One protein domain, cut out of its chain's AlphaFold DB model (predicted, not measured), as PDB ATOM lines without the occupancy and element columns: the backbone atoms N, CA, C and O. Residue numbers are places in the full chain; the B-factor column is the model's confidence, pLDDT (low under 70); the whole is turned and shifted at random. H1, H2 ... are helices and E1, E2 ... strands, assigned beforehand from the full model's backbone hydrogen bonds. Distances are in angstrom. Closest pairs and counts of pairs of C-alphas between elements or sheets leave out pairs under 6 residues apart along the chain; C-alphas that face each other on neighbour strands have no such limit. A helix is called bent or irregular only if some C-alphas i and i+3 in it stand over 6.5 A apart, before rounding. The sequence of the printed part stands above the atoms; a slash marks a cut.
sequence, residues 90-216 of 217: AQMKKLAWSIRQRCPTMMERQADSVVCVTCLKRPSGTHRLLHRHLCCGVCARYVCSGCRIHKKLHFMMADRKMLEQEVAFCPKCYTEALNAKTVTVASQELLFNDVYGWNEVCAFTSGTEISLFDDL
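AT A GLANCE: This is residues 90 to 216 of the 217 residues of an uncharacterized protein of Phytophthora parasitica (strain INRA-310) (UniProt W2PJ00). A long two-stranded hairpin, E1 and E2, crosses H1 on one side, near residues 92 to 99 of that helix, and H3 and H4 pack on its residues 90 to 98. Loops make up much of the rest: residues 107 to 148 run out to the small helix H2, far from H4, and residues 192 to 216 have no named element. The printed part has 127 residues, with 56 in named elements, in the order H1, H2, E1, E2, H3, H4; the class is mixed, and the sheet is antiparallel. It is compact, with a radius of gyration of the C-alphas of 14.7 A and spans of 44 by 34 by 26 A.

IN THESE COORDINATES: H1, residues 90 to 106, begins with C-alpha 90 at (199.889, 156.653, 190.000) and is 24.3 A long; it is irregular, with C-alphas 101 and 104 7.1 A apart. H2 is residues 125 to 128, neither bent nor irregular, but only just: C-alphas 125 and 128 are 6.4 A apart. E1, residues 149 to 156, measures 22.5 A, and E2, residues 162 to 169, 21.2 A. H3 is residues 171 to 179; H4, residues 182 to 191, is 14.4 A long and ends with C-alpha 191 at (207.850, 165.234, 202.710).

HOW THE PARTS SIT: H1 touches H3 with residues 91 to 98 alone, closest at the C-alphas of Leu 95 and Ala 177, 5.5 A, at a steep tilt of 62 degrees, opposite ways. It touches H4 with residues 90 to 97 alone, closest at the C-alphas of Lys 94 and Val 185, 6.6 A. The closest C-alphas of H1 and E1 are those of Met 92 and Leu 153, 6.2 A. E1 and E2 form a hairpin; N 153 and O 165 are 2.8 A apart, within hydrogen-bond range. Every O i to N i+4 pair is within range in H3 and H4, and 10 of 13 in H1; H2 is too short for one. H2 touches no helix.

THE WHOLE: The C-alphas of Gly 125 and Leu 191 are farthest apart, 46.2 A. The printed part has no cut. The links H1 to H2 and H2 to E1 are long. Mean pLDDT of the printed part is 73.4; residues 103 to 113, 125 to 133 and 192 to 216 are under 70.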
ATOM      1  N   ALA A  90     199.690 157.100 188.626       90.88
ATOM      2  CA  ALA A  90     199.889 156.653 190.000       90.88
ATOM      3  C   ALA A  90     200.734 155.372 190.067       90.88
ATOM      4  O   ALA A  90     201.626 155.275 190.904       90.88
ATOM      5  N   GLN A  91     200.508 154.406 189.172       94.12
ATOM      6  CA  GLN A  91     201.339 153.200 189.083       94.12
ATOM      7  C   GLN A  91     202.799 153.535 188.745       94.12
ATOM      8  O   GLN A  91     203.705 152.998 189.381       94.12
ATOM      9  N   MET A  92     203.042 154.440 187.789       93.56
ATOM     10  CA  MET A  92     204.406 154.856 187.430       93.56
ATOM     11  C   MET A  92     205.091 155.588 188.589       93.56
ATOM     12  O   MET A  92     206.249 155.305 188.884       93.56
ATOM     13  N   LYS A  93     204.356 156.440 189.316       90.25
ATOM     14  CA  LYS A  93     204.846 157.082 190.544       90.25
ATOM     15  C   LYS A  93     205.228 156.073 191.625       90.25
ATOM     16  O   LYS A  93     206.313 156.165 192.183       90.25
ATOM     17  N   LYS A  94     204.404 155.047 191.870       94.06
ATOM     18  CA  LYS A  94     204.738 153.979 192.830       94.06
ATOM     19  C   LYS A  94     206.011 153.215 192.455       94.06
ATOM     20  O   LYS A  94     206.790 152.857 193.338       94.06
ATOM     21  N   LEU A  95     206.236 152.967 191.164       93.31
ATOM     22  CA  LEU A  95     207.467 152.336 190.679       93.31
ATOM     23  C   LEU A  95     208.679 153.250 190.884       93.31
ATOM     24  O   LEU A  95     209.672 152.807 191.455       93.31
ATOM     25  N   ALA A  96     208.574 154.519 190.489       89.44
ATOM     26  CA  ALA A  96     209.617 155.525 190.694       89.44
ATOM     27  C   ALA A  96     209.980 155.684 192.181       89.44
ATOM     28  O   ALA A  96     211.151 155.636 192.550       89.44
ATOM     29  N   TRP A  97     208.976 155.784 193.050       88.38
ATOM     30  CA  TRP A  97     209.157 155.832 194.499       88.38
ATOM     31  C   TRP A  97     209.850 154.574 195.040       88.38
ATOM     32  O   TRP A  97     210.774 154.680 195.843       88.38
ATOM     33  N   SER A  98     209.472 153.386 194.553       89.94
ATOM     34  CA  SER A  98     210.079 152.116 194.987       89.94
ATOM     35  C   SER A  98     211.567 152.026 194.637       89.94
ATOM     36  O   SER A  98     212.337 151.441 195.396       89.94
ATOM     37  N   ILE A  99     211.979 152.615 193.509       86.50
ATOM     38  CA  ILE A  99     213.392 152.760 193.132       86.50
ATOM     39  C   ILE A  99     214.101 153.692 194.125       86.50
ATOM     40  O   ILE A  99     215.114 153.313 194.717       86.50
ATOM     41  N   ARG A 100     213.542 154.887 194.363       80.19
ATOM     42  CA  ARG A 100     214.137 155.902 195.251       80.19
ATOM     43  C   ARG A 100     214.339 155.395 196.675       80.19
ATOM     44  O   ARG A 100     215.377 155.657 197.268       80.19
ATOM     45  N   GLN A 101     213.390 154.630 197.211       78.75
ATOM     46  CA  GLN A 101     213.506 154.073 198.561       78.75
ATOM     47  C   GLN A 101     214.666 153.089 198.736       78.75
ATOM     48  O   GLN A 101     215.137 152.895 199.853       78.75
ATOM     49  N   ARG A 102     215.094 152.422 197.660       72.19
ATOM     50  CA  ARG A 102     216.093 151.345 197.720       72.19
ATOM     51  C   ARG A 102     217.475 151.785 197.250       72.19
ATOM     52  O   ARG A 102     218.449 151.167 197.672       72.19
ATOM     53  N   CYS A 103     217.561 152.875 196.487       60.16
ATOM     54  CA  CYS A 103     218.814 153.487 196.033       60.16
ATOM     55  C   CYS A 103     219.862 153.687 197.165       60.16
ATOM     56  O   CYS A 103     220.999 153.262 196.965       60.16
ATOM     57  N   PRO A 104     219.523 154.153 198.392       52.16
ATOM     58  CA  PRO A 104     220.510 154.320 199.473       52.16
ATOM     59  C   PRO A 104     221.116 153.003 199.986       52.16
ATOM     60  O   PRO A 104     222.222 152.983 200.505       52.16
ATOM     61  N   THR A 105     220.390 151.889 199.847       53.19
ATOM     62  CA  THR A 105     220.808 150.559 200.336       53.19
ATOM     63  C   THR A 105     221.470 149.689 199.264       53.19
ATOM     64  O   THR A 105     221.912 148.577 199.551       53.19
ATOM     65  N   MET A 106     221.508 150.157 198.011       50.56
ATOM     66  CA  MET A 106     222.041 149.392 196.879       50.56
ATOM     67  C   MET A 106     223.566 149.477 196.754       50.56
ATOM     68  O   MET A 106     224.151 148.551 196.200       50.56
ATOM     69  N   MET A 107     224.213 150.504 197.323       49.62
ATOM     70  CA  MET A 107     225.681 150.642 197.291       49.62
ATOM     71  C   MET A 107     226.422 149.536 198.066       49.62
ATOM     72  O   MET A 107     227.607 149.327 197.834       49.62
ATOM     73  N   GLU A 108     225.741 148.774 198.929       48.88
ATOM     74  CA  GLU A 108     226.376 147.743 199.769       48.88
ATOM     75  C   GLU A 108     226.111 146.296 199.322       48.88
ATOM     76  O   GLU A 108     226.676 145.361 199.888       48.88
ATOM     77  N   ARG A 109     225.249 146.051 198.322       51.47
ATOM     78  CA  ARG A 109     224.839 144.682 197.952       51.47
ATOM     79  C   ARG A 109     224.947 144.406 196.461       51.47
ATOM     80  O   ARG A 109     223.969 144.023 195.817       51.47
ATOM     81  N   GLN A 110     226.169 144.466 195.940       54.28
ATOM     82  CA  GLN A 110     226.529 143.787 194.695       54.28
ATOM     83  C   GLN A 110     226.605 142.265 194.948       54.28
ATOM     84  O   GLN A 110     227.664 141.648 194.913       54.28
ATOM     85  N   ALA A 111     225.478 141.633 195.288       52.69
ATOM     86  CA  ALA A 111     225.419 140.177 195.315       52.69
ATOM     87  C   ALA A 111     225.403 139.706 193.860       52.69
ATOM     88  O   ALA A 111     224.383 139.839 193.180       52.69
ATOM     89  N   ASP A 112     226.542 139.187 193.411       58.66
ATOM     90  CA  ASP A 112     226.866 138.736 192.054       58.66
ATOM     91  C   ASP A 112     226.043 137.489 191.654       58.66
ATOM     92  O   ASP A 112     226.529 136.388 191.400       58.66
ATOM     93  N   SER A 113     224.717 137.616 191.707       61.75
ATOM     94  CA  SER A 113     223.784 136.527 191.466       61.75
ATOM     95  C   SER A 113     223.627 136.343 189.962       61.75
ATOM     96  O   SER A 113     222.852 137.040 189.315       61.75
ATOM     97  N   VAL A 114     224.340 135.355 189.420       74.62
ATOM     98  CA  VAL A 114     224.341 134.979 187.990       74.62
ATOM     99  C   VAL A 114     223.068 134.208 187.572       74.62
ATOM    100  O   VAL A 114     223.045 133.501 186.568       74.62
ATOM    101  N   VAL A 115     221.993 134.254 188.365       86.62
ATOM    102  CA  VAL A 115     220.739 133.521 188.111       86.62
ATOM    103  C   VAL A 115     219.544 134.454 188.187       86.62
ATOM    104  O   VAL A 115     219.495 135.363 189.013       86.62
ATOM    105  N   CYS A 116     218.558 134.231 187.316       88.81
ATOM    106  CA  CYS A 116     217.360 135.063 187.280       88.81
ATOM    107  C   CYS A 116     216.620 134.976 188.618       88.81
ATOM    108  O   CYS A 116     216.217 133.891 189.031       88.81
ATOM    109  N   VAL A 117     216.354 136.118 189.259       89.50
ATOM    110  CA  VAL A 117     215.643 136.182 190.552       89.50
ATOM    111  C   VAL A 117     214.225 135.593 190.508       89.50
ATOM    112  O   VAL A 117     213.642 135.309 191.547       89.50
ATOM    113  N   THR A 118     213.653 135.426 189.312       92.69
ATOM    114  CA  THR A 118     212.276 134.944 189.119       92.69
ATOM    115  C   THR A 118     212.219 133.464 188.754       92.69
ATOM    116  O   THR A 118     211.521 132.703 189.410       92.69
ATOM    117  N   CYS A 119     212.936 133.045 187.707       93.00
ATOM    118  CA  CYS A 119     212.863 131.675 187.184       93.00
ATOM    119  C   CYS A 119     214.102 130.824 187.487       93.00
ATOM    120  O   CYS A 119     214.173 129.687 187.032       93.00
ATOM    121  N   LEU A 120     215.096 131.382 188.188       90.25
ATOM    122  CA  LEU A 120     216.354 130.731 188.581       90.25
ATOM    123  C   LEU A 120     217.230 130.232 187.415       90.25
ATOM    124  O   LEU A 120     218.292 129.654 187.636       90.25
ATOM    125  N   LYS A 121     216.836 130.499 186.163       87.88
ATOM    126  CA  LYS A 121     217.623 130.159 184.973       87.88
ATOM    127  C   LYS A 121     218.881 131.025 184.899       87.88
ATOM    128  O   LYS A 121     218.833 132.233 185.151       87.88
ATOM    129  N   ARG A 122     219.994 130.397 184.514       83.50
ATOM    130  CA  ARG A 122     221.251 131.082 184.188       83.50
ATOM    131  C   ARG A 122     221.159 131.742 182.803       83.50
ATOM    132  O   ARG A 122     220.456 131.215 181.939       83.50
ATOM    133  N   PRO A 123     221.885 132.846 182.563       76.75
ATOM    134  CA  PRO A 123     222.019 133.430 181.236       76.75
ATOM    135  C   PRO A 123     222.631 132.415 180.263       76.75
ATOM    136  O   PRO A 123     223.696 131.842 180.520       76.75
ATOM    137  N   SER A 124     221.971 132.195 179.132       71.94
ATOM    138  CA  SER A 124     222.470 131.357 178.040       71.94
ATOM    139  C   SER A 124     223.238 132.195 177.008       71.94
ATOM    140  O   SER A 124     222.814 133.295 176.663       71.94
ATOM    141  N   GLY A 125     224.348 131.665 176.482       69.38
ATOM    142  CA  GLY A 125     225.080 132.254 175.349       69.38
ATOM    143  C   GLY A 125     225.743 133.613 175.627       69.38
ATOM    144  O   GLY A 125     226.282 133.849 176.709       69.38
ATOM    145  N   THR A 126     225.690 134.514 174.639       60.09
ATOM    146  CA  THR A 126     226.285 135.870 174.655       60.09
ATOM    147  C   THR A 126     225.697 136.796 175.728       60.09
ATOM    148  O   THR A 126     226.322 137.788 176.101       60.09
ATOM    149  N   HIS A 127     224.546 136.444 176.315       58.25
ATOM    150  CA  HIS A 127     223.923 137.187 177.418       58.25
ATOM    151  C   HIS A 127     224.731 137.176 178.725       58.25
ATOM    152  O   HIS A 127     224.398 137.927 179.638       58.25
ATOM    153  N   ARG A 128     225.793 136.359 178.827       58.22
ATOM    154  CA  ARG A 128     226.745 136.413 179.949       58.22
ATOM    155  C   ARG A 128     227.536 137.724 179.989       58.22
ATOM    156  O   ARG A 128     227.816 138.203 181.078       58.22
ATOM    157  N   LEU A 129     227.835 138.323 178.831       57.12
ATOM    158  CA  LEU A 129     228.569 139.595 178.738       57.12
ATOM    159  C   LEU A 129     227.660 140.813 178.988       57.12
ATOM    160  O   LEU A 129     228.109 141.826 179.503       57.12
ATOM    161  N   LEU A 130     226.357 140.690 178.700       59.16
ATOM    162  CA  LEU A 130     225.333 141.722 178.938       59.16
ATOM    163  C   LEU A 130     224.678 141.632 180.331       59.16
ATOM    164  O   LEU A 130     223.680 142.306 180.585       59.16
ATOM    165  N   HIS A 131     225.197 140.796 181.239       55.59
ATOM    166  CA  HIS A 131     224.594 140.560 182.560       55.59
ATOM    167  C   HIS A 131     224.457 141.844 183.390       55.59
ATOM    168  O   HIS A 131     223.482 142.001 184.124       55.59
ATOM    169  N   ARG A 132     225.390 142.789 183.201       54.53
ATOM    170  CA  ARG A 132     225.396 144.102 183.859       54.53
ATOM    171  C   ARG A 132     224.171 144.955 183.506       54.53
ATOM    172  O   ARG A 132     223.776 145.798 184.297       54.53
ATOM    173  N   HIS A 133     223.528 144.670 182.371       60.81
ATOM    174  CA  HIS A 133     222.446 145.476 181.814       60.81
ATOM    175  C   HIS A 133     221.040 144.892 182.001       60.81
ATOM    176  O   HIS A 133     220.073 145.378 181.412       60.81
ATOM    177  N   LEU A 134     220.896 143.814 182.774       75.38
ATOM    178  CA  LEU A 134     219.654 143.036 182.874       75.38
ATOM    179  C   LEU A 134     219.144 142.928 184.315       75.38
ATOM    180  O   LEU A 134     218.558 141.919 184.705       75.38
ATOM    181  N   CYS A 135     219.382 143.954 185.124       84.38
ATOM    182  CA  CYS A 135     219.009 143.960 186.531       84.38
ATOM    183  C   CYS A 135     217.604 144.531 186.759       84.38
ATOM    184  O   CYS A 135     217.034 145.232 185.931       84.38
ATOM    185  N   CYS A 136     217.006 144.221 187.903       88.38
ATOM    186  CA  CYS A 136     215.812 144.923 188.351       88.38
ATOM    187  C   CYS A 136     216.205 146.277 188.957       88.38
ATOM    188  O   CYS A 136     217.002 146.303 189.891       88.38
ATOM    189  N   GLY A 137     215.562 147.369 188.536       85.19
ATOM    190  CA  GLY A 137     215.829 148.720 189.051       85.19
ATOM    191  C   GLY A 137     215.519 148.948 190.540       85.19
ATOM    192  O   GLY A 137     215.836 150.002 191.069       85.19
ATOM    193  N   VAL A 138     214.904 147.977 191.231       87.62
ATOM    194  CA  VAL A 138     214.563 148.070 192.667       87.62
ATOM    195  C   VAL A 138     215.452 147.182 193.536       87.62
ATOM    196  O   VAL A 138     215.871 147.592 194.612       87.62
ATOM    197  N   CYS A 139     215.704 145.937 193.120       87.56
ATOM    198  CA  CYS A 139     216.493 144.989 193.917       87.56
ATOM    199  C   CYS A 139     217.909 144.743 193.385       87.56
ATOM    200  O   CYS A 139     218.612 143.937 193.981       87.56
ATOM    201  N   ALA A 140     218.308 145.371 192.274       84.19
ATOM    202  CA  ALA A 140     219.606 145.197 191.603       84.19
ATOM    203  C   ALA A 140     219.923 143.774 191.104       84.19
ATOM    204  O   ALA A 140     220.984 143.545 190.536       84.19
ATOM    205  N   ARG A 141     219.028 142.796 191.288       85.31
ATOM    206  CA  ARG A 141     219.275 141.399 190.901       85.31
ATOM    207  C   ARG A 141     218.959 141.165 189.430       85.31
ATOM    208  O   ARG A 141     218.009 141.746 188.906       85.31
ATOM    209  N   TYR A 142     219.694 140.248 188.805       86.56
ATOM    210  CA  TYR A 142     219.481 139.840 187.419       86.56
ATOM    211  C   TYR A 142     218.065 139.293 187.167       86.56
ATOM    212  O   TYR A 142     217.523 138.488 187.938       86.56
ATOM    213  N   VAL A 143     217.477 139.704 186.043       88.19
ATOM    214  CA  VAL A 143     216.186 139.249 185.528       88.19
ATOM    215  C   VAL A 143     216.334 138.929 184.041       88.19
ATOM    216  O   VAL A 143     216.684 139.787 183.232       88.19
ATOM    217  N   CYS A 144     216.039 137.689 183.652       87.50
ATOM    218  CA  CYS A 144     216.130 137.296 182.248       87.50
ATOM    219  C   CYS A 144     215.078 138.007 181.380       87.50
ATOM    220  O   CYS A 144     214.063 138.515 181.867       87.50
ATOM    221  N   SER A 145     215.289 137.989 180.063       86.00
ATOM    222  CA  SER A 145     214.428 138.680 179.101       86.00
ATOM    223  C   SER A 145     212.961 138.252 179.137       86.00
ATOM    224  O   SER A 145     212.099 139.094 178.910       86.00
ATOM    225  N   GLY A 146     212.681 136.988 179.460       88.75
ATOM    226  CA  GLY A 146     211.318 136.465 179.580       88.75
ATOM    227  C   GLY A 146     210.623 136.775 180.910       88.75
ATOM    228  O   GLY A 146     209.413 136.612 181.003       88.75
ATOM    229  N   CYS A 147     211.357 137.203 181.943       91.44
ATOM    230  CA  CYS A 147     210.784 137.525 183.257       91.44
ATOM    231  C   CYS A 147     210.755 139.028 183.557       91.44
ATOM    232  O   CYS A 147     210.080 139.438 184.501       91.44
ATOM    233  N   ARG A 148     211.509 139.844 182.814       90.81
ATOM    234  CA  ARG A 148     211.574 141.289 183.051       90.81
ATOM    235  C   ARG A 148     210.320 141.995 182.550       90.81
ATOM    236  O   ARG A 148     209.821 141.712 181.466       90.81
ATOM    237  N   ILE A 149     209.857 142.956 183.336       94.56
ATOM    238  CA  ILE A 149     208.758 143.856 182.998       94.56
ATOM    239  C   ILE A 149     209.369 145.232 182.766       94.56
ATOM    240  O   ILE A 149     209.908 145.825 183.698       94.56
ATOM    241  N   HIS A 150     209.288 145.734 181.537       92.75
ATOM    242  CA  HIS A 150     209.780 147.069 181.196       92.75
ATOM    243  C   HIS A 150     208.708 148.123 181.428       92.75
ATOM    244  O   HIS A 150     207.540 147.927 181.070       92.75
ATOM    245  N   LYS A 151     209.102 149.245 182.035       93.94
ATOM    246  CA  LYS A 151     208.264 150.437 182.169       93.94
ATOM    247  C   LYS A 151     209.069 151.687 181.863       93.94
ATOM    248  O   LYS A 151     210.199 151.832 182.319       93.94
ATOM    249  N   LYS A 152     208.435 152.593 181.123       91.75
ATOM    250  CA  LYS A 152     208.922 153.949 180.904       91.75
ATOM    251  C   LYS A 152     208.511 154.808 182.085       91.75
ATOM    252  O   LYS A 152     207.322 154.923 182.384       91.75
ATOM    253  N   LEU A 153     209.499 155.358 182.767       89.62
ATOM    254  CA  LEU A 153     209.318 156.275 183.875       89.62
ATOM    255  C   LEU A 153     209.751 157.669 183.445       89.62
ATOM    256  O   LEU A 153     210.663 157.829 182.638       89.62
ATOM    257  N   HIS A 154     209.073 158.668 183.995       85.00
ATOM    258  CA  HIS A 154     209.376 160.066 183.745       85.00
ATOM    259  C   HIS A 154     209.815 160.717 185.040       85.00
ATOM    260  O   HIS A 154     209.170 160.558 186.080       85.00
ATOM    261  N   PHE A 155     210.892 161.474 184.948       80.44
ATOM    262  CA  PHE A 155     211.537 162.105 186.077       80.44
ATOM    263  C   PHE A 155     211.838 163.563 185.765       80.44
ATOM    264  O   PHE A 155     212.055 163.901 184.604       80.44
ATOM    265  N   MET A 156     211.829 164.433 186.772       75.88
ATOM    266  CA  MET A 156     212.212 165.828 186.582       75.88
ATOM    267  C   MET A 156     213.630 166.027 187.090       75.88
ATOM    268  O   MET A 156     213.952 165.695 188.228       75.88
ATOM    269  N   MET A 157     214.458 166.576 186.222       76.31
ATOM    270  CA  MET A 157     215.839 166.918 186.519       76.31
ATOM    271  C   MET A 157     215.907 168.262 187.258       76.31
ATOM    272  O   MET A 157     214.944 169.038 187.245       76.31
ATOM    273  N   ALA A 158     217.055 168.569 187.867       76.31
ATOM    274  CA  ALA A 158     217.287 169.842 188.559       76.31
ATOM    275  C   ALA A 158     217.087 171.069 187.642       76.31
ATOM    276  O   ALA A 158     216.596 172.111 188.076       76.31
ATOM    277  N   ASP A 159     217.369 170.926 186.343       79.19
ATOM    278  CA  ASP A 159     217.140 171.954 185.319       79.19
ATOM    279  C   ASP A 159     215.666 172.073 184.867       79.19
ATOM    280  O   ASP A 159     215.345 172.836 183.950       79.19
ATOM    281  N   ARG A 160     214.755 171.340 185.524       76.19
ATOM    282  CA  ARG A 160     213.320 171.216 185.217       76.19
ATOM    283  C   ARG A 160     213.006 170.553 183.877       76.19
ATOM    284  O   ARG A 160     211.848 170.578 183.450       76.19
ATOM    285  N   LYS A 161     213.981 169.927 183.214       79.88
ATOM    286  CA  LYS A 161     213.698 169.057 182.070       79.88
ATOM    287  C   LYS A 161     213.146 167.720 182.543       79.88
ATOM    288  O   LYS A 161     213.377 167.278 183.666       79.88
ATOM    289  N   MET A 162     212.387 167.083 181.659       80.62
ATOM    290  CA  MET A 162     211.815 165.768 181.906       80.62
ATOM    291  C   MET A 162     212.700 164.701 181.267       80.62
ATOM    292  O   MET A 162     212.877 164.704 180.050       80.62
ATOM    293  N   LEU A 163     213.228 163.794 182.079       83.31
ATOM    294  CA  LEU A 163     213.961 162.616 181.638       83.31
ATOM    295  C   LEU A 163     212.985 161.445 181.509       83.31
ATOM    296  O   LEU A 163     212.311 161.083 182.475       83.31
ATOM    297  N   GLU A 164     212.895 160.859 180.316       86.50
ATOM    298  CA  GLU A 164     212.238 159.568 180.104       86.50
ATOM    299  C   GLU A 164     213.289 158.466 180.221       86.50
ATOM    300  O   GLU A 164     214.293 158.494 179.514       86.50
ATOM    301  N   GLN A 165     213.038 157.487 181.086       83.56
ATOM    302  CA  GLN A 165     213.935 156.362 181.299       83.56
ATOM    303  C   GLN A 165     213.170 155.043 181.260       83.56
ATOM    304  O   GLN A 165     212.164 154.865 181.952       83.56
ATOM    305  N   GLU A 166     213.661 154.088 180.475       87.69
ATOM    306  CA  GLU A 166     213.154 152.719 180.494       87.69
ATOM    307  C   GLU A 166     213.857 151.921 181.595       87.69
ATOM    308  O   GLU A 166     215.088 151.884 181.670       87.69
ATOM    309  N   VAL A 167     213.066 151.301 182.474       88.31
ATOM    310  CA  VAL A 167     213.558 150.530 183.620       88.31
ATOM    311  C   VAL A 167     212.923 149.143 183.630       88.31
ATOM    312  O   VAL A 167     211.709 148.987 183.456       88.31
ATOM    313  N   ALA A 168     213.752 148.129 183.876       91.06
ATOM    314  CA  ALA A 168     213.327 146.746 184.027       91.06
ATOM    315  C   ALA A 168     213.008 146.408 185.492       91.06
ATOM    316  O   ALA A 168     213.749 146.742 186.418       91.06
ATOM    317  N   PHE A 169     211.924 145.666 185.708       92.94
ATOM    318  CA  PHE A 169     211.511 145.169 187.019       92.94
ATOM    319  C   PHE A 169     211.373 143.648 187.005       92.94
ATOM    320  O   PHE A 169     210.901 143.070 186.024       92.94
ATOM    321  N   CYS A 170     211.731 142.987 188.110       93.75
ATOM    322  CA  CYS A 170     211.276 141.617 188.334       93.75
ATOM    323  C   CYS A 170     209.787 141.622 188.741       93.75
ATOM    324  O   CYS A 170     209.323 142.606 189.330       93.75
ATOM    325  N   PRO A 171     209.027 140.538 188.501       96.06
ATOM    326  CA  PRO A 171     207.592 140.501 188.793       96.06
ATOM    327  C   PRO A 171     207.257 140.736 190.270       96.06
ATOM    328  O   PRO A 171     206.246 141.364 190.580       96.06
ATOM    329  N   LYS A 172     208.133 140.291 191.182       95.44
ATOM    330  CA  LYS A 172     207.980 140.512 192.624       95.44
ATOM    331  C   LYS A 172     208.044 142.002 192.973       95.44
ATOM    332  O   LYS A 172     207.074 142.531 193.500       95.44
ATOM    333  N   CYS A 173     209.135 142.688 192.621       94.88
ATOM    334  CA  CYS A 173     209.283 144.121 192.898       94.88
ATOM    335  C   CYS A 173     208.228 144.962 192.173       94.88
ATOM    336  O   CYS A 173     207.735 145.931 192.740       94.88
ATOM    337  N   TYR A 174     207.851 144.580 190.949       96.50
ATOM    338  CA  TYR A 174     206.767 145.238 190.224       96.50
ATOM    339  C   TYR A 174     205.446 145.166 191.004       96.50
ATOM    340  O   TYR A 174     204.807 146.186 191.244       96.50
ATOM    341  N   THR A 175     205.062 143.970 191.455       96.88
ATOM    342  CA  THR A 175     203.805 143.754 192.190       96.88
ATOM    343  C   THR A 175     203.822 144.431 193.561       96.88
ATOM    344  O   THR A 175     202.850 145.086 193.931       96.88
ATOM    345  N   GLU A 176     204.932 144.330 194.299       95.62
ATOM    346  CA  GLU A 176     205.124 145.022 195.581       95.62
ATOM    347  C   GLU A 176     204.971 146.540 195.429       95.62
ATOM    348  O   GLU A 176     204.234 147.161 196.195       95.62
ATOM    349  N   ALA A 177     205.592 147.126 194.401       95.44
ATOM    350  CA  ALA A 177     205.471 148.549 194.112       95.44
ATOM    351  C   ALA A 177     204.016 148.947 193.825       95.44
ATOM    352  O   ALA A 177     203.515 149.911 194.399       95.44
ATOM    353  N   LEU A 178     203.295 148.198 192.984       95.38
ATOM    354  CA  LEU A 178     201.901 148.527 192.659       95.38
ATOM    355  C   LEU A 178     200.953 148.397 193.861       95.38
ATOM    356  O   LEU A 178     200.015 149.195 193.986       95.38
ATOM    357  N   ASN A 179     201.229 147.449 194.757       94.81
ATOM    358  CA  ASN A 179     200.453 147.206 195.973       94.81
ATOM    359  C   ASN A 179     200.803 148.153 197.129       94.81
ATOM    360  O   ASN A 179     200.079 148.184 198.126       94.81
ATOM    361  N   ALA A 180     201.862 148.962 197.009       93.81
ATOM    362  CA  ALA A 180     202.183 149.983 197.999       93.81
ATOM    363  C   ALA A 180     200.981 150.919 198.221       93.81
ATOM    364  O   ALA A 180     200.303 151.332 197.271       93.81
ATOM    365  N   LYS A 181     200.694 151.270 199.480       91.56
ATOM    366  CA  LYS A 181     199.568 152.152 199.816       91.56
ATOM    367  C   LYS A 181     199.780 153.524 199.175       91.56
ATOM    368  O   LYS A 181     200.729 154.225 199.508       91.56
ATOM    369  N   THR A 182     198.863 153.930 198.295       88.81
ATOM    370  CA  THR A 182     198.979 155.186 197.533       88.81
ATOM    371  C   THR A 182     199.109 156.410 198.441       88.81
ATOM    372  O   THR A 182     199.883 157.304 198.130       88.81
ATOM    373  N   VAL A 183     198.404 156.431 199.581       88.06
ATOM    374  CA  VAL A 183     198.501 157.528 200.561       88.06
ATOM    375  C   VAL A 183     199.908 157.649 201.143       88.06
ATOM    376  O   VAL A 183     200.427 158.750 201.234       88.06
ATOM    377  N   THR A 184     200.561 156.530 201.459       90.19
ATOM    378  CA  THR A 184     201.924 156.526 202.001       90.19
ATOM    379  C   THR A 184     202.919 157.050 200.975       90.19
ATOM    380  O   THR A 184     203.738 157.900 201.309       90.19
ATOM    381  N   VAL A 185     202.807 156.588 199.726       90.25
ATOM    382  CA  VAL A 185     203.652 157.058 198.618       90.25
ATOM    383  C   VAL A 185     203.475 158.563 198.413       90.25
ATOM    384  O   VAL A 185     204.456 159.296 198.421       90.25
ATOM    385  N   ALA A 186     202.229 159.039 198.321       86.56
ATOM    386  CA  ALA A 186     201.927 160.455 198.124       86.56
ATOM    387  C   ALA A 186     202.417 161.335 199.287       86.56
ATOM    388  O   ALA A 186     203.013 162.383 199.054       86.56
ATOM    389  N   SER A 187     202.204 160.915 200.538       86.56
ATOM    390  CA  SER A 187     202.686 161.652 201.711       86.56
ATOM    391  C   SER A 187     204.210 161.735 201.748       86.56
ATOM    392  O   SER A 187     204.752 162.789 202.057       86.56
ATOM    393  N   GLN A 188     204.911 160.652 201.409       84.06
ATOM    394  CA  GLN A 188     206.369 160.665 201.366       84.06
ATOM    395  C   GLN A 188     206.907 161.527 200.220       84.06
ATOM    396  O   GLN A 188     207.825 162.302 200.458       84.06
ATOM    397  N   GLU A 189     206.312 161.471 199.021       77.31
ATOM    398  CA  GLU A 189     206.679 162.369 197.908       77.31
ATOM    399  C   GLU A 189     206.614 163.853 198.316       77.31
ATOM    400  O   GLU A 189     207.476 164.634 197.919       77.31
ATOM    401  N   LEU A 190     205.628 164.240 199.135       75.38
ATOM    402  CA  LEU A 190     205.516 165.606 199.661       75.38
ATOM    403  C   LEU A 190     206.599 165.934 200.699       75.38
ATOM    404  O   LEU A 190     207.164 167.022 200.664       75.38
ATOM    405  N   LEU A 191     206.890 165.009 201.620       73.50
ATOM    406  CA  LEU A 191     207.850 165.234 202.710       73.50
ATOM    407  C   LEU A 191     209.293 165.346 202.231       73.50
ATOM    408  O   LEU A 191     210.052 166.132 202.786       73.50
ATOM    409  N   PHE A 192     209.671 164.600 201.195       63.38
ATOM    410  CA  PHE A 192     211.015 164.711 200.631       63.38
ATOM    411  C   PHE A 192     211.235 166.037 199.879       63.38
ATOM    412  O   PHE A 192     212.335 166.272 199.394       63.38
ATOM    413  N   ASN A 193     210.213 166.909 199.783       51.81
ATOM    414  CA  ASN A 193     210.189 168.118 198.944       51.81
ATOM    415  C   ASN A 193     210.589 167.828 197.484       51.81
ATOM    416  O   ASN A 193     210.986 168.702 196.718       51.81
ATOM    417  N   ASP A 194     210.442 166.559 197.113       52.62
ATOM    418  CA  ASP A 194     210.970 165.920 195.922       52.62
ATOM    419  C   ASP A 194     209.796 165.401 195.094       52.62
ATOM    420  O   ASP A 194     209.810 164.307 194.517       52.62
ATOM    421  N   VAL A 195     208.738 166.224 195.055       43.50
ATOM    422  CA  VAL A 195     207.502 165.978 194.298       43.50
ATOM    423  C   VAL A 195     207.838 165.642 192.840       43.50
ATOM    424  O   VAL A 195     207.067 164.956 192.165       43.50
ATOM    425  N   TYR A 196     209.027 166.063 192.388       45.03
ATOM    426  CA  TYR A 196     209.573 165.774 191.075       45.03
ATOM    427  C   TYR A 196     211.076 165.495 191.009       45.03
ATOM    428  O   TYR A 196     211.491 164.888 190.023       45.03
ATOM    429  N   GLY A 197     211.880 165.922 191.982       40.66
ATOM    430  CA  GLY A 197     213.326 165.889 191.826       40.66
ATOM    431  C   GLY A 197     213.887 164.472 191.868       40.66
ATOM    432  O   GLY A 197     213.254 163.480 192.248       40.66
ATOM    433  N   TRP A 198     215.052 164.357 191.276       41.47
ATOM    434  CA  TRP A 198     215.835 163.149 191.271       41.47
ATOM    435  C   TRP A 198     216.833 163.253 192.404       41.47
ATOM    436  O   TRP A 198     217.526 164.259 192.513       41.47
ATOM    437  N   ASN A 199     216.940 162.208 193.220       42.72
ATOM    438  CA  ASN A 199     218.132 162.055 194.033       42.72
ATOM    439  C   ASN A 199     219.228 161.573 193.072       42.72
ATOM    440  O   ASN A 199     219.100 160.482 192.512       42.72
ATOM    441  N   GLU A 200     220.251 162.400 192.841       42.34
ATOM    442  CA  GLU A 200     221.331 162.262 191.835       42.34
ATOM    443  C   GLU A 200     222.198 160.990 191.984       42.34
ATOM    444  O   GLU A 200     223.182 160.800 191.278       42.34
ATOM    445  N   VAL A 201     221.813 160.083 192.883       39.78
ATOM    446  CA  VAL A 201     222.564 158.889 193.271       39.78
ATOM    447  C   VAL A 201     222.309 157.697 192.340       39.78
ATOM    448  O   VAL A 201     223.154 156.810 192.257       39.78
ATOM    449  N   CYS A 202     221.178 157.643 191.622       41.62
ATOM    450  CA  CYS A 202     220.870 156.495 190.763       41.62
ATOM    451  C   CYS A 202     220.321 156.889 189.387       41.62
ATOM    452  O   CYS A 202     219.102 156.958 189.210       41.62
ATOM    453  N   ALA A 203     221.205 157.066 188.396       39.06
ATOM    454  CA  ALA A 203     220.799 157.189 187.003       39.06
ATOM    455  C   ALA A 203     220.752 155.840 186.302       39.06
ATOM    456  O   ALA A 203     221.787 155.216 186.155       39.06
ATOM    457  N   PHE A 204     219.580 155.386 185.849       43.44
ATOM    458  CA  PHE A 204     219.516 154.215 184.972       43.44
ATOM    459  C   PHE A 204     219.816 154.671 183.548       43.44
ATOM    460  O   PHE A 204     219.100 155.532 183.065       43.44
ATOM    461  N   THR A 205     220.826 154.142 182.861       40.66
ATOM    462  CA  THR A 205     220.986 154.371 181.412       40.66
ATOM    463  C   THR A 205     220.143 153.371 180.616       40.66
ATOM    464  O   THR A 205     219.611 152.397 181.162       40.66
ATOM    465  N   SER A 206     219.956 153.615 179.312       36.66
ATOM    466  CA  SER A 206     219.376 152.640 178.373       36.66
ATOM    467  C   SER A 206     220.165 151.328 178.449       36.66
ATOM    468  O   SER A 206     221.212 151.186 177.823       36.66
ATOM    469  N   GLY A 207     219.666 150.377 179.237       43.44
ATOM    470  CA  GLY A 207     220.418 149.181 179.602       43.44
ATOM    471  C   GLY A 207     220.752 149.056 181.086       43.44
ATOM    472  O   GLY A 207     221.636 148.290 181.418       43.44
ATOM    473  N   THR A 208     220.043 149.698 182.008       45.62
ATOM    474  CA  THR A 208     220.092 149.348 183.442       45.62
ATOM    475  C   THR A 208     221.451 149.498 184.141       45.62
ATOM    476  O   THR A 208     221.660 148.864 185.175       45.62
ATOM    477  N   GLU A 209     222.369 150.328 183.642       37.16
ATOM    478  CA  GLU A 209     223.487 150.768 184.487       37.16
ATOM    479  C   GLU A 209     222.997 151.851 185.424       37.16
ATOM    480  O   GLU A 209     222.318 152.759 184.966       37.16
ATOM    481  N   ILE A 210     223.337 151.735 186.706       41.59
ATOM    482  CA  ILE A 210     223.254 152.837 187.658       41.59
ATOM    483  C   ILE A 210     224.550 153.629 187.479       41.59
ATOM    484  O   ILE A 210     225.593 153.170 187.940       41.59
ATOM    485  N   SER A 211     224.511 154.751 186.767       37.16
ATOM    486  CA  SER A 211     225.635 155.686 186.685       37.16
ATOM    487  C   SER A 211     225.413 156.855 187.644       37.16
ATOM    488  O   SER A 211     224.285 157.319 187.839       37.16
ATOM    489  N   LEU A 212     226.498 157.319 188.265       38.06
ATOM    490  CA  LEU A 212     226.534 158.617 188.930       38.06
ATOM    491  C   LEU A 212     226.554 159.694 187.839       38.06
ATOM    492  O   LEU A 212     227.132 159.494 186.772       38.06
ATOM    493  N   PHE A 213     225.881 160.820 188.074       37.91
ATOM    494  CA  PHE A 213     225.756 161.881 187.067       37.91
ATOM    495  C   PHE A 213     227.109 162.524 186.697       37.91
ATOM    496  O   PHE A 213     227.234 163.073 185.606       37.91
ATOM    497  N   ASP A 214     228.124 162.383 187.556       36.38
ATOM    498  CA  ASP A 214     229.494 162.855 187.305       36.38
ATOM    499  C   ASP A 214     230.182 162.158 186.115       36.38
ATOM    500  O   ASP A 214     231.138 162.702 185.573       36.38
ATOM    501  N   ASP A 215     229.675 161.008 185.656       33.41
ATOM    502  CA  ASP A 215     230.251 160.256 184.529       33.41
ATOM    503  C   ASP A 215     229.580 160.559 183.168       33.41
ATOM    504  O   ASP A 215     229.914 159.939 182.156       33.41
ATOM    505  N   LEU A 216     228.603 161.476 183.120       38.97
ATOM    506  CA  LEU A 216     227.849 161.832 181.902       38.97
ATOM    507  C   LEU A 216     228.142 163.249 181.380       38.97
ATOM    508  O   LEU A 216     227.399 163.740 180.523       38.97
TER     509      LEU A 216